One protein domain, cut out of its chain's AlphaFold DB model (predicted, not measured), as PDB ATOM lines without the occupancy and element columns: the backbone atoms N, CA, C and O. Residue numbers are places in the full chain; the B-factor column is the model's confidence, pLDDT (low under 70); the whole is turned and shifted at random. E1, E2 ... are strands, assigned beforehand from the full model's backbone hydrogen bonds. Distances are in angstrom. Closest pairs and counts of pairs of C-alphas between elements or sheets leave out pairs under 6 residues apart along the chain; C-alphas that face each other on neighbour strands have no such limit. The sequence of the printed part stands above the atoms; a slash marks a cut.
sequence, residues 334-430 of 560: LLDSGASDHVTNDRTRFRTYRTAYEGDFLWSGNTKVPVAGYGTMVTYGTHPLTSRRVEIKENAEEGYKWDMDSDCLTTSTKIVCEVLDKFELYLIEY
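What this domain is: This is residues 334 to 430 of the 560 residues of an uncharacterized protein of Elaphomyces granulatus (UniProt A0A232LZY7). This elongated domain has little regular structure: a cluster of short strands at one end, a lone hairpin E1-E2 at the other. Unnamed residues 334 to 360 run from beside E9 towards that hairpin; residues 354 to 355 pair antiparallel with 373 to 374. Its 97 residues have no named helix and nine strands, E1 to E9 in order, holding 34 residues: all strand, four antiparallel sheets. It is only just loose, close to compact: radius of gyration of the C-alphas 15.2 A, spans 45 by 28 by 24 A.

How they stand to each other: Look first at hairpin E1, residues 361 to 364, and E2, 367 to 370: N 362 and O 369 are 2.9 A apart. In hairpin E3, 379 to 382, and E4, 389 to 392, N 390 and O 381 are 2.8 A apart. E5, 401 to 403, E6, 408 to 410, and E7, 415 to 418, form a meander, each the antiparallel neighbour of the one before: N 401 and O 410 are 2.9 A apart, N 409 and O 417 2.8 A. E7 runs on into E8, 420 to 422, at 17 degrees. E8 and E9, 425 to 429, form a hairpin: N 427 and O 420 are 2.8 A apart. The closest C-alphas of E3 and E9 are those of Gly 381 and Glu 429, 5.2 A.

Where its parts are: Find C-alpha 361 at (166.873, 216.971, 271.677), where E1 begins. E9, 11.6 A long, ends at C-alpha 429, (165.087, 194.024, 281.764).

The domain as a whole: The farthest C-alphas, of Glu 358 and Leu 385, are 46.2 A apart. The printed part has no cut; pLDDT is under 70 at 337 to 340, 364 to 367, 385 and 393 to 398.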
ATOM      1  N   LEU A 334     163.892 197.923 276.903       86.12
ATOM      2  CA  LEU A 334     163.579 197.252 275.643       86.12
ATOM      3  C   LEU A 334     164.861 196.882 274.883       86.12
ATOM      4  O   LEU A 334     165.855 197.608 274.947       86.12
ATOM      5  N   LEU A 335     164.806 195.775 274.146       83.31
ATOM      6  CA  LEU A 335     165.746 195.456 273.077       83.31
ATOM      7  C   LEU A 335     165.169 196.032 271.779       83.31
ATOM      8  O   LEU A 335     164.310 195.414 271.157       83.31
ATOM      9  N   ASP A 336     165.612 197.228 271.405       78.62
ATOM     10  CA  ASP A 336     165.172 197.918 270.192       78.62
ATOM     11  C   ASP A 336     166.349 198.036 269.218       78.62
ATOM     12  O   ASP A 336     167.364 198.655 269.536       78.62
ATOM     13  N   SER A 337     166.230 197.414 268.043       68.38
ATOM     14  CA  SER A 337     167.245 197.462 266.984       68.38
ATOM     15  C   SER A 337     167.191 198.745 266.145       68.38
ATOM     16  O   SER A 337     168.136 199.019 265.407       68.38
ATOM     17  N   GLY A 338     166.119 199.537 266.257       62.59
ATOM     18  CA  GLY A 338     165.973 200.844 265.613       62.59
ATOM     19  C   GLY A 338     166.502 202.017 266.447       62.59
ATOM     20  O   GLY A 338     166.576 203.138 265.942       62.59
ATOM     21  N   ALA A 339     166.879 201.787 267.708       68.75
ATOM     22  CA  ALA A 339     167.355 202.823 268.620       68.75
ATOM     23  C   ALA A 339     168.892 202.885 268.675       68.75
ATOM     24  O   ALA A 339     169.556 201.907 269.013       68.75
ATOM     25  N   SER A 340     169.469 204.062 268.414       66.81
ATOM     26  CA  SER A 340     170.912 204.308 268.613       66.81
ATOM     27  C   SER A 340     171.295 204.519 270.085       66.81
ATOM     28  O   SER A 340     172.441 204.291 270.454       66.81
ATOM     29  N   ASP A 341     170.340 204.944 270.918       74.00
ATOM     30  CA  ASP A 341     170.511 205.259 272.339       74.00
ATOM     31  C   ASP A 341     169.291 204.782 273.143       74.00
ATOM     32  O   ASP A 341     168.150 204.865 272.681       74.00
ATOM     33  N   HIS A 342     169.502 204.359 274.392       78.69
ATOM     34  CA  HIS A 342     168.405 204.049 275.313       78.69
ATOM     35  C   HIS A 342     167.925 205.295 276.069       78.69
ATOM     36  O   HIS A 342     168.692 205.956 276.772       78.69
ATOM     37  N   VAL A 343     166.622 205.570 276.005       80.88
ATOM     38  CA  VAL A 343     165.982 206.703 276.690       80.88
ATOM     39  C   VAL A 343     165.325 206.237 277.990       80.88
ATOM     40  O   VAL A 343     164.552 205.282 278.002       80.88
ATOM     41  N   THR A 344     165.575 206.940 279.097       78.25
ATOM     42  CA  THR A 344     164.848 206.739 280.361       78.25
ATOM     43  C   THR A 344     164.515 208.071 281.029       78.25
ATOM     44  O   THR A 344     165.281 209.030 280.951       78.25
ATOM     45  N   ASN A 345     163.367 208.130 281.703       77.56
ATOM     46  CA  ASN A 345     162.948 209.272 282.514       77.56
ATOM     47  C   ASN A 345     163.413 209.174 283.981       77.56
ATOM     48  O   ASN A 345     163.193 210.110 284.750       77.56
ATOM     49  N   ASP A 346     164.065 208.075 284.376       79.25
ATOM     50  CA  ASP A 346     164.571 207.879 285.733       79.25
ATOM     51  C   ASP A 346     166.063 208.225 285.845       79.25
ATOM     52  O   ASP A 346     166.965 207.425 285.571       79.25
ATOM     53  N   ARG A 347     166.326 209.440 286.335       80.00
ATOM     54  CA  ARG A 347     167.677 209.951 286.590       80.00
ATOM     55  C   ARG A 347     168.481 209.094 287.581       80.00
ATOM     56  O   ARG A 347     169.712 209.169 287.555       80.00
ATOM     57  N   THR A 348     167.836 208.300 288.441       82.31
ATOM     58  CA  THR A 348     168.514 207.488 289.468       82.31
ATOM     59  C   THR A 348     169.225 206.258 288.899       82.31
ATOM     60  O   THR A 348     170.151 205.751 289.528       82.31
ATOM     61  N   ARG A 349     168.865 205.817 287.683       79.69
ATOM     62  CA  ARG A 349     169.471 204.648 287.020       79.69
ATOM     63  C   ARG A 349     170.864 204.905 286.420       79.69
ATOM     64  O   ARG A 349     171.584 203.960 286.098       79.69
ATOM     65  N   PHE A 350     171.246 206.170 286.271       84.12
ATOM     66  CA  PHE A 350     172.507 206.602 285.664       84.12
ATOM     67  C   PHE A 350     173.688 206.530 286.648       84.12
ATOM     68  O   PHE A 350     173.706 207.252 287.648       84.12
ATOM     69  N   ARG A 351     174.716 205.726 286.325       84.25
ATOM     70  CA  ARG A 351     176.017 205.699 287.029       84.25
ATOM     71  C   ARG A 351     176.831 206.959 286.753       84.25
ATOM     72  O   ARG A 351     177.377 207.557 287.675       84.25
ATOM     73  N   THR A 352     176.920 207.346 285.484       85.81
ATOM     74  CA  THR A 352     177.548 208.598 285.045       85.81
ATOM     75  C   THR A 352     176.478 209.520 284.483       85.81
ATOM     76  O   THR A 352     175.442 209.049 284.020       85.81
ATOM     77  N   TYR A 353     176.693 210.832 284.542       88.75
ATOM     78  CA  TYR A 353     175.774 211.802 283.956       88.75
ATOM     79  C   TYR A 353     176.491 213.108 283.641       88.75
ATOM     80  O   TYR A 353     177.107 213.707 284.526       88.75
ATOM     81  N   ARG A 354     176.324 213.583 282.411       89.69
ATOM     82  CA  ARG A 354     176.559 214.968 282.008       89.69
ATOM     83  C   ARG A 354     175.213 215.607 281.686       89.69
ATOM     84  O   ARG A 354     174.374 214.977 281.047       89.69
ATOM     85  N   THR A 355     175.013 216.857 282.090       88.75
ATOM     86  CA  THR A 355     173.913 217.665 281.545       88.75
ATOM     87  C   THR A 355     174.090 217.777 280.029       88.75
ATOM     88  O   THR A 355     175.222 217.783 279.535       88.75
ATOM     89  N   ALA A 356     172.984 217.804 279.295       88.88
ATOM     90  CA  ALA A 356     173.011 218.007 277.854       88.88
ATOM     91  C   ALA A 356     173.439 219.448 277.520       88.88
ATOM     92  O   ALA A 356     173.365 220.336 278.376       88.88
ATOM     93  N   TYR A 357     173.902 219.683 276.295       83.88
ATOM     94  CA  TYR A 357     174.138 221.038 275.811       83.88
ATOM     95  C   TYR A 357     172.809 221.724 275.475       83.88
ATOM     96  O   TYR A 357     171.784 221.082 275.235       83.88
ATOM     97  N   GLU A 358     172.806 223.056 275.494       79.25
ATOM     98  CA  GLU A 358     171.606 223.822 275.165       79.25
ATOM     99  C   GLU A 358     171.239 223.606 273.690       79.25
ATOM    100  O   GLU A 358     172.016 223.924 272.793       79.25
ATOM    101  N   GLY A 359     170.051 223.045 273.453       78.75
ATOM    102  CA  GLY A 359     169.590 222.655 272.120       78.75
ATOM    103  C   GLY A 359     169.656 221.153 271.822       78.75
ATOM    104  O   GLY A 359     169.157 220.760 270.772       78.75
ATOM    105  N   ASP A 360     170.181 220.313 272.722       82.19
ATOM    106  CA  ASP A 360     170.129 218.851 272.574       82.19
ATOM    107  C   ASP A 360     168.675 218.335 272.704       82.19
ATOM    108  O   ASP A 360     167.980 218.566 273.702       82.19
ATOM    109  N   PHE A 361     168.197 217.601 271.695       85.44
ATOM    110  CA  PHE A 361     166.873 216.971 271.677       85.44
ATOM    111  C   PHE A 361     166.930 215.595 270.999       85.44
ATOM    112  O   PHE A 361     167.769 215.353 270.134       85.44
ATOM    113  N   LEU A 362     165.990 214.721 271.353       77.62
ATOM    114  CA  LEU A 362     165.695 213.482 270.630       77.62
ATOM    115  C   LEU A 362     164.402 213.648 269.821       77.62
ATOM    116  O   LEU A 362     163.519 214.424 270.197       77.62
ATOM    117  N   TRP A 363     164.275 212.918 268.716       73.62
ATOM    118  CA  TRP A 363     163.020 212.822 267.972       73.62
ATOM    119  C   TRP A 363     162.170 211.670 268.515       73.62
ATOM    120  O   TRP A 363     162.655 210.556 268.681       73.62
ATOM    121  N   SER A 364     160.891 211.935 268.773       67.44
ATOM    122  CA  SER A 364     159.881 210.922 269.078       67.44
ATOM    123  C   SER A 364     158.699 211.147 268.138       67.44
ATOM    124  O   SER A 364     157.914 212.087 268.307       67.44
ATOM    125  N   GLY A 365     158.656 210.354 267.061       68.88
ATOM    126  CA  GLY A 365     157.848 210.665 265.880       68.88
ATOM    127  C   GLY A 365     158.124 212.094 265.400       68.88
ATOM    128  O   GLY A 365     159.273 212.507 265.258       68.88
ATOM    129  N   ASN A 366     157.063 212.887 265.255       67.88
ATOM    130  CA  ASN A 366     157.146 214.267 264.763       67.88
ATOM    131  C   ASN A 366     157.507 215.294 265.862       67.88
ATOM    132  O   ASN A 366     157.480 216.500 265.611       67.88
ATOM    133  N   THR A 367     157.815 214.849 267.088       64.75
ATOM    134  CA  THR A 367     158.041 215.723 268.253       64.75
ATOM    135  C   THR A 367     159.512 215.755 268.652       64.75
ATOM    136  O   THR A 367     160.132 214.709 268.841       64.75
ATOM    137  N   LYS A 368     160.062 216.957 268.869       75.69
ATOM    138  CA  LYS A 368     161.351 217.133 269.552       75.69
ATOM    139  C   LYS A 368     161.148 217.059 271.061       75.69
ATOM    140  O   LYS A 368     160.455 217.902 271.629       75.69
ATOM    141  N   VAL A 369     161.774 216.085 271.709       79.50
ATOM    142  CA  VAL A 369     161.783 215.939 273.167       79.50
ATOM    143  C   VAL A 369     163.153 216.404 273.681       79.50
ATOM    144  O   VAL A 369     164.169 215.869 273.238       79.50
ATOM    145  N   PRO A 370     163.230 217.412 274.569       81.69
ATOM    146  CA  PRO A 370     164.510 217.932 275.048       81.69
ATOM    147  C   PRO A 370     165.245 216.887 275.895       81.69
ATOM    148  O   PRO A 370     164.642 216.241 276.756       81.69
ATOM    149  N   VAL A 371     166.553 216.740 275.681       84.69
ATOM    150  CA  VAL A 371     167.387 215.828 276.474       84.69
ATOM    151  C   VAL A 371     167.887 216.571 277.712       84.69
ATOM    152  O   VAL A 371     168.508 217.621 277.608       84.69
ATOM    153  N   ALA A 372     167.629 216.039 278.910       84.25
ATOM    154  CA  ALA A 372     168.126 216.644 280.153       84.25
ATOM    155  C   ALA A 372     169.628 216.375 280.377       84.25
ATOM    156  O   ALA A 372     170.353 217.199 280.945       84.25
ATOM    157  N   GLY A 373     170.102 215.212 279.931       86.75
ATOM    158  CA  GLY A 373     171.491 214.795 280.033       86.75
ATOM    159  C   GLY A 373     171.731 213.389 279.508       86.75
ATOM    160  O   GLY A 373     170.794 212.635 279.257       86.75
ATOM    161  N   TYR A 374     173.010 213.064 279.365       88.44
ATOM    162  CA  TYR A 374     173.518 211.801 278.836       88.44
ATOM    163  C   TYR A 374     174.361 211.098 279.892       88.44
ATOM    164  O   TYR A 374     174.985 211.751 280.732       88.44
ATOM    165  N   GLY A 375     174.460 209.777 279.815       87.38
ATOM    166  CA  GLY A 375     175.342 209.011 280.683       87.38
ATOM    167  C   GLY A 375     175.110 207.513 280.577       87.38
ATOM    168  O   GLY A 375     174.254 207.056 279.827       87.38
ATOM    169  N   THR A 376     175.867 206.750 281.356       84.75
ATOM    170  CA  THR A 376     175.803 205.287 281.350       84.75
ATOM    171  C   THR A 376     174.831 204.769 282.407       84.75
ATOM    172  O   THR A 376     174.936 205.092 283.595       84.75
ATOM    173  N   MET A 377     173.880 203.943 281.972       82.94
ATOM    174  CA  MET A 377     172.927 203.222 282.817       82.94
ATOM    175  C   MET A 377     173.347 201.754 282.950       82.94
ATOM    176  O   MET A 377     173.979 201.199 282.058       82.94
ATOM    177  N   VAL A 378     172.979 201.116 284.063       80.12
ATOM    178  CA  VAL A 378     173.098 199.660 284.214       80.12
ATOM    179  C   VAL A 378     171.773 198.999 283.856       80.12
ATOM    180  O   VAL A 378     170.736 199.332 284.442       80.12
ATOM    181  N   THR A 379     171.835 198.040 282.940       83.75
ATOM    182  CA  THR A 379     170.717 197.166 282.575       83.75
ATOM    183  C   THR A 379     170.979 195.768 283.119       83.75
ATOM    184  O   THR A 379     172.121 195.300 283.147       83.75
ATOM    185  N   TYR A 380     169.922 195.095 283.568       85.81
ATOM    186  CA  TYR A 380     170.026 193.755 284.136       85.81
ATOM    187  C   TYR A 380     169.123 192.754 283.420       85.81
ATOM    188  O   TYR A 380     167.903 192.883 283.483       85.81
ATOM    189  N   GLY A 381     169.723 191.720 282.836       84.94
ATOM    190  CA  GLY A 381     169.000 190.573 282.287       84.94
ATOM    191  C   GLY A 381     168.873 189.419 283.284       84.94
ATOM    192  O   GLY A 381     169.467 189.437 284.366       84.94
ATOM    193  N   THR A 382     168.136 188.382 282.899       83.62
ATOM    194  CA  THR A 382     168.038 187.113 283.638       83.62
ATOM    195  C   THR A 382     168.807 186.029 282.888       83.62
ATOM    196  O   THR A 382     168.668 185.896 281.680       83.62
ATOM    197  N   HIS A 383     169.629 185.231 283.566       80.56
ATOM    198  CA  HIS A 383     170.343 184.124 282.923       80.56
ATOM    199  C   HIS A 383     169.403 182.925 282.684       80.56
ATOM    200  O   HIS A 383     168.932 182.356 283.676       80.56
ATOM    201  N   PRO A 384     169.227 182.426 281.446       73.56
ATOM    202  CA  PRO A 384     168.177 181.452 281.112       73.56
ATOM    203  C   PRO A 384     168.291 180.145 281.911       73.56
ATOM    204  O   PRO A 384     167.316 179.646 282.459       73.56
ATOM    205  N   LEU A 385     169.511 179.613 282.075       69.56
ATOM    206  CA  LEU A 385     169.731 178.343 282.791       69.56
ATOM    207  C   LEU A 385     169.736 178.440 284.327       69.56
ATOM    208  O   LEU A 385     169.724 177.409 284.993       69.56
ATOM    209  N   THR A 386     169.850 179.639 284.913       72.12
ATOM    210  CA  THR A 386     170.047 179.782 286.376       72.12
ATOM    211  C   THR A 386     169.062 180.734 287.044       72.12
ATOM    212  O   THR A 386     169.074 180.849 288.270       72.12
ATOM    213  N   SER A 387     168.250 181.443 286.253       75.62
ATOM    214  CA  SER A 387     167.326 182.505 286.673       75.62
ATOM    215  C   SER A 387     167.970 183.587 287.558       75.62
ATOM    216  O   SER A 387     167.287 184.298 288.295       75.62
ATOM    217  N   ARG A 388     169.303 183.723 287.510       75.25
ATOM    218  CA  ARG A 388     170.051 184.749 288.242       75.25
ATOM    219  C   ARG A 388     170.042 186.053 287.458       75.25
ATOM    220  O   ARG A 388     170.206 186.042 286.241       75.25
ATOM    221  N   ARG A 389     169.923 187.175 288.170       80.94
ATOM    222  CA  ARG A 389     170.075 188.519 287.599       80.94
ATOM    223  C   ARG A 389     171.538 188.738 287.194       80.94
ATOM    224  O   ARG A 389     172.428 188.597 288.032       80.94
ATOM    225  N   VAL A 390     171.775 189.076 285.930       81.12
ATOM    226  CA  VAL A 390     173.095 189.332 285.335       81.12
ATOM    227  C   VAL A 390     173.193 190.807 284.965       81.12
ATOM    228  O   VAL A 390     172.283 191.365 284.358       81.12
ATOM    229  N   GLU A 391     174.296 191.448 285.343       83.31
ATOM    230  CA  GLU A 391     174.629 192.801 284.888       83.31
ATOM    231  C   GLU A 391     175.094 192.746 283.430       83.31
ATOM    232  O   GLU A 391     176.091 192.087 283.124       83.31
ATOM    233  N   ILE A 392     174.398 193.456 282.546       79.88
ATOM    234  CA  ILE A 392     174.813 193.610 281.151       79.88
ATOM    235  C   ILE A 392     175.771 194.792 281.101       79.88
ATOM    236  O   ILE A 392     175.450 195.895 281.548       79.88
ATOM    237  N   LYS A 393     176.981 194.531 280.612       69.94
ATOM    238  CA  LYS A 393     178.079 195.493 280.568       69.94
ATOM    239  C   LYS A 393     178.389 195.791 279.119       69.94
ATOM    240  O   LYS A 393     178.578 194.868 278.341       69.94
ATOM    241  N   GLU A 394     178.488 197.065 278.784       63.88
ATOM    242  CA  GLU A 394     179.025 197.493 277.498       63.88
ATOM    243  C   GLU A 394     180.406 196.846 277.288       63.88
ATOM    244  O   GLU A 394     181.346 197.108 278.041       63.88
ATOM    245  N   ASN A 395     180.496 195.921 276.327       58.03
ATOM    246  CA  ASN A 395     181.700 195.143 276.050       58.03
ATOM    247  C   ASN A 395     182.128 195.391 274.603       58.03
ATOM    248  O   ASN A 395     181.678 194.706 273.684       58.03
ATOM    249  N   ALA A 396     182.980 196.400 274.419       50.12
ATOM    250  CA  ALA A 396     183.360 196.929 273.110       50.12
ATOM    251  C   ALA A 396     184.086 195.921 272.192       50.12
ATOM    252  O   ALA A 396     184.172 196.158 270.993       50.12
ATOM    253  N   GLU A 397     184.605 194.813 272.736       52.25
ATOM    254  CA  GLU A 397     185.440 193.852 271.998       52.25
ATOM    255  C   GLU A 397     184.663 192.681 271.366       52.25
ATOM    256  O   GLU A 397     185.066 192.192 270.314       52.25
ATOM    257  N   GLU A 398     183.562 192.218 271.975       61.56
ATOM    258  CA  GLU A 398     182.798 191.048 271.481       61.56
ATOM    259  C   GLU A 398     181.416 191.403 270.904       61.56
ATOM    260  O   GLU A 398     180.835 190.594 270.177       61.56
ATOM    261  N   GLY A 399     180.873 192.580 271.238       72.62
ATOM    262  CA  GLY A 399     179.496 192.952 270.904       72.62
ATOM    263  C   GLY A 399     178.439 192.028 271.530       72.62
ATOM    264  O   GLY A 399     178.732 191.166 272.361       72.62
ATOM    265  N   TYR A 400     177.185 192.215 271.118       79.56
ATOM    266  CA  TYR A 400     176.067 191.355 271.498       79.56
ATOM    267  C   TYR A 400     175.257 190.965 270.262       79.56
ATOM    268  O   TYR A 400     174.919 191.817 269.443       79.56
ATOM    269  N   LYS A 401     174.915 189.679 270.149       84.00
ATOM    270  CA  LYS A 401     174.005 189.146 269.134       84.00
ATOM    271  C   LYS A 401     172.770 188.577 269.822       84.00
ATOM    272  O   LYS A 401     172.890 187.739 270.716       84.00
ATOM    273  N   TRP A 402     171.587 188.988 269.382       83.62
ATOM    274  CA  TRP A 402     170.352 188.297 269.739       83.62
ATOM    275  C   TRP A 402     170.209 187.037 268.878       83.62
ATOM    276  O   TRP A 402     170.290 187.092 267.650       83.62
ATOM    277  N   ASP A 403     170.062 185.896 269.542       80.62
ATOM    278  CA  ASP A 403     169.672 184.633 268.936       80.62
ATOM    279  C   ASP A 403     168.160 184.438 269.119       80.62
ATOM    280  O   ASP A 403     167.677 184.296 270.244       80.62
ATOM    281  N   MET A 404     167.428 184.472 268.004       78.81
ATOM    282  CA  MET A 404     165.965 184.347 267.965       78.81
ATOM    283  C   MET A 404     165.493 182.891 268.088       78.81
ATOM    284  O   MET A 404     164.343 182.666 268.441       78.81
ATOM    285  N   ASP A 405     166.356 181.898 267.831       74.62
ATOM    286  CA  ASP A 405     165.985 180.482 267.985       74.62
ATOM    287  C   ASP A 405     165.995 180.046 269.462       74.62
ATOM    288  O   ASP A 405     165.319 179.086 269.842       74.62
ATOM    289  N   SER A 406     166.766 180.745 270.305       71.38
ATOM    290  CA  SER A 406     166.885 180.483 271.746       71.38
ATOM    291  C   SER A 406     166.350 181.607 272.643       71.38
ATOM    292  O   SER A 406     166.465 181.501 273.864       71.38
ATOM    293  N   ASP A 407     165.783 182.670 272.057       81.31
ATOM    294  CA  ASP A 407     165.359 183.908 272.732       81.31
ATOM    295  C   ASP A 407     166.407 184.427 273.733       81.31
ATOM    296  O   ASP A 407     166.115 184.771 274.881       81.31
ATOM    297  N   CYS A 408     167.673 184.455 273.314       82.25
ATOM    298  CA  CYS A 408     168.796 184.789 274.185       82.25
ATOM    299  C   CYS A 408     169.727 185.834 273.575       82.25
ATOM    300  O   CYS A 408     170.081 185.795 272.397       82.25
ATOM    301  N   LEU A 409     170.211 186.746 274.416       83.69
ATOM    302  CA  LEU A 409     171.349 187.591 274.089       83.69
ATOM    303  C   LEU A 409     172.633 186.776 274.285       83.69
ATOM    304  O   LEU A 409     172.851 186.170 275.339       83.69
ATOM    305  N   THR A 410     173.492 186.763 273.274       83.19
ATOM    306  CA  THR A 410     174.723 185.965 273.210       83.19
ATOM    307  C   THR A 410     175.923 186.850 272.864       83.19
ATOM    308  O   THR A 410     175.776 187.890 272.220       83.19
ATOM    309  N   THR A 411     177.120 186.453 273.297       81.50
ATOM    310  CA  THR A 411     178.381 186.880 272.662       81.50
ATOM    311  C   THR A 411     178.970 185.703 271.887       81.50
ATOM    312  O   THR A 411     178.444 184.589 271.940       81.50
ATOM    313  N   SER A 412     180.087 185.922 271.194       74.88
ATOM    314  CA  SER A 412     180.861 184.886 270.490       74.88
ATOM    315  C   SER A 412     181.186 183.637 271.329       74.88
ATOM    316  O   SER A 412     181.433 182.575 270.759       74.88
ATOM    317  N   THR A 413     181.203 183.749 272.663       72.44
ATOM    318  CA  THR A 413     181.687 182.704 273.580       72.44
ATOM    319  C   THR A 413     180.659 182.204 274.602       72.44
ATOM    320  O   THR A 413     180.905 181.179 275.241       72.44
ATOM    321  N   LYS A 414     179.527 182.895 274.808       79.31
ATOM    322  CA  LYS A 414     178.578 182.587 275.901       79.31
ATOM    323  C   LYS A 414     177.173 183.151 275.683       79.31
ATOM    324  O   LYS A 414     176.986 184.180 275.037       79.31
ATOM    325  N   ILE A 415     176.198 182.534 276.348       80.19
ATOM    326  CA  ILE A 415     174.868 183.117 276.563       80.19
ATOM    327  C   ILE A 415     174.951 184.126 277.721       80.19
ATOM    328  O   ILE A 415     175.624 183.876 278.722       80.19
ATOM    329  N   VAL A 416     174.292 185.274 277.573       81.00
ATOM    330  CA  VAL A 416     174.361 186.421 278.494       81.00
ATOM    331  C   VAL A 416     173.098 186.491 279.347       81.00
ATOM    332  O   VAL A 416     173.172 186.442 280.576       81.00
ATOM    333  N   CYS A 417     171.939 186.577 278.694       82.00
ATOM    334  CA  CYS A 417     170.626 186.621 279.325       82.00
ATOM    335  C   CYS A 417     169.524 186.176 278.355       82.00
ATOM    336  O   CYS A 417     169.711 186.222 277.142       82.00
ATOM    337  N   GLU A 418     168.376 185.779 278.897       84.38
ATOM    338  CA  GLU A 418     167.134 185.622 278.142       84.38
ATOM    339  C   GLU A 418     166.626 186.996 277.677       84.38
ATOM    340  O   GLU A 418     166.801 188.004 278.370       84.38
ATOM    341  N   VAL A 419     166.006 187.028 276.502       85.56
ATOM    342  CA  VAL A 419     165.209 188.144 275.995       85.56
ATOM    343  C   VAL A 419     163.750 187.801 276.272       85.56
ATOM    344  O   VAL A 419     163.282 186.707 275.977       85.56
ATOM    345  N   LEU A 420     163.024 188.719 276.898       82.75
ATOM    346  CA  LEU A 420     161.645 188.493 277.313       82.75
ATOM    347  C   LEU A 420     160.686 189.098 276.288       82.75
ATOM    348  O   LEU A 420     160.631 190.316 276.175       82.75
ATOM    349  N   ASP A 421     159.865 188.282 275.630       82.06
ATOM    350  CA  ASP A 421     158.663 188.776 274.943       82.06
ATOM    351  C   ASP A 421     157.580 189.104 275.989       82.06
ATOM    352  O   ASP A 421     157.142 188.229 276.757       82.06
ATOM    353  N   LYS A 422     157.191 190.385 276.076       77.75
ATOM    354  CA  LYS A 422     155.999 190.855 276.805       77.75
ATOM    355  C   LYS A 422     155.397 192.065 276.111       77.75
ATOM    356  O   LYS A 422     156.105 193.013 275.794       77.75
ATOM    357  N   PHE A 423     154.067 192.092 276.025       74.19
ATOM    358  CA  PHE A 423     153.315 193.210 275.435       74.19
ATOM    359  C   PHE A 423     153.721 193.504 273.979       74.19
ATOM    360  O   PHE A 423     153.764 194.665 273.587       74.19
ATOM    361  N   GLU A 424     154.018 192.449 273.208       74.44
ATOM    362  CA  GLU A 424     154.441 192.526 271.796       74.44
ATOM    363  C   GLU A 424     155.773 193.284 271.608       74.44
ATOM    364  O   GLU A 424     156.053 193.845 270.551       74.44
ATOM    365  N   LEU A 425     156.609 193.298 272.654       78.88
ATOM    366  CA  LEU A 425     157.913 193.951 272.698       78.88
ATOM    367  C   LEU A 425     158.962 193.016 273.306       78.88
ATOM    368  O   LEU A 425     158.690 192.272 274.250       78.88
ATOM    369  N   TYR A 426     160.190 193.120 272.802       84.06
ATOM    370  CA  TYR A 426     161.347 192.395 273.317       84.06
ATOM    371  C   TYR A 426     162.018 193.196 274.433       84.06
ATOM    372  O   TYR A 426     162.342 194.374 274.270       84.06
ATOM    373  N   LEU A 427     162.229 192.571 275.592       83.31
ATOM    374  CA  LEU A 427     162.802 193.209 276.773       83.31
ATOM    375  C   LEU A 427     164.089 192.535 277.229       83.31
ATOM    376  O   LEU A 427     164.173 191.314 277.345       83.31
ATOM    377  N   ILE A 428     165.053 193.374 277.593       85.62
ATOM    378  CA  ILE A 428     166.291 192.977 278.260       85.62
ATOM    379  C   ILE A 428     166.070 192.918 279.778       85.62
ATOM    380  O   ILE A 428     166.508 191.987 280.447       85.62
ATOM    381  N   GLU A 429     165.371 193.912 280.332       86.81
ATOM    382  CA  GLU A 429     165.087 194.024 281.764       86.81
ATOM    383  C   GLU A 429     163.598 194.300 281.972       86.81
ATOM    384  O   GLU A 429     163.109 195.344 281.546       86.81
ATOM    385  N   TYR A 430     162.885 193.412 282.670       85.50
ATOM    386  CA  TYR A 430     161.477 193.614 283.019       85.50
ATOM    387  C   TYR A 430     161.312 193.956 284.506       85.50
ATOM    388  O   TYR A 430     161.319 193.081 285.375       85.50
TER     389      TYR A 430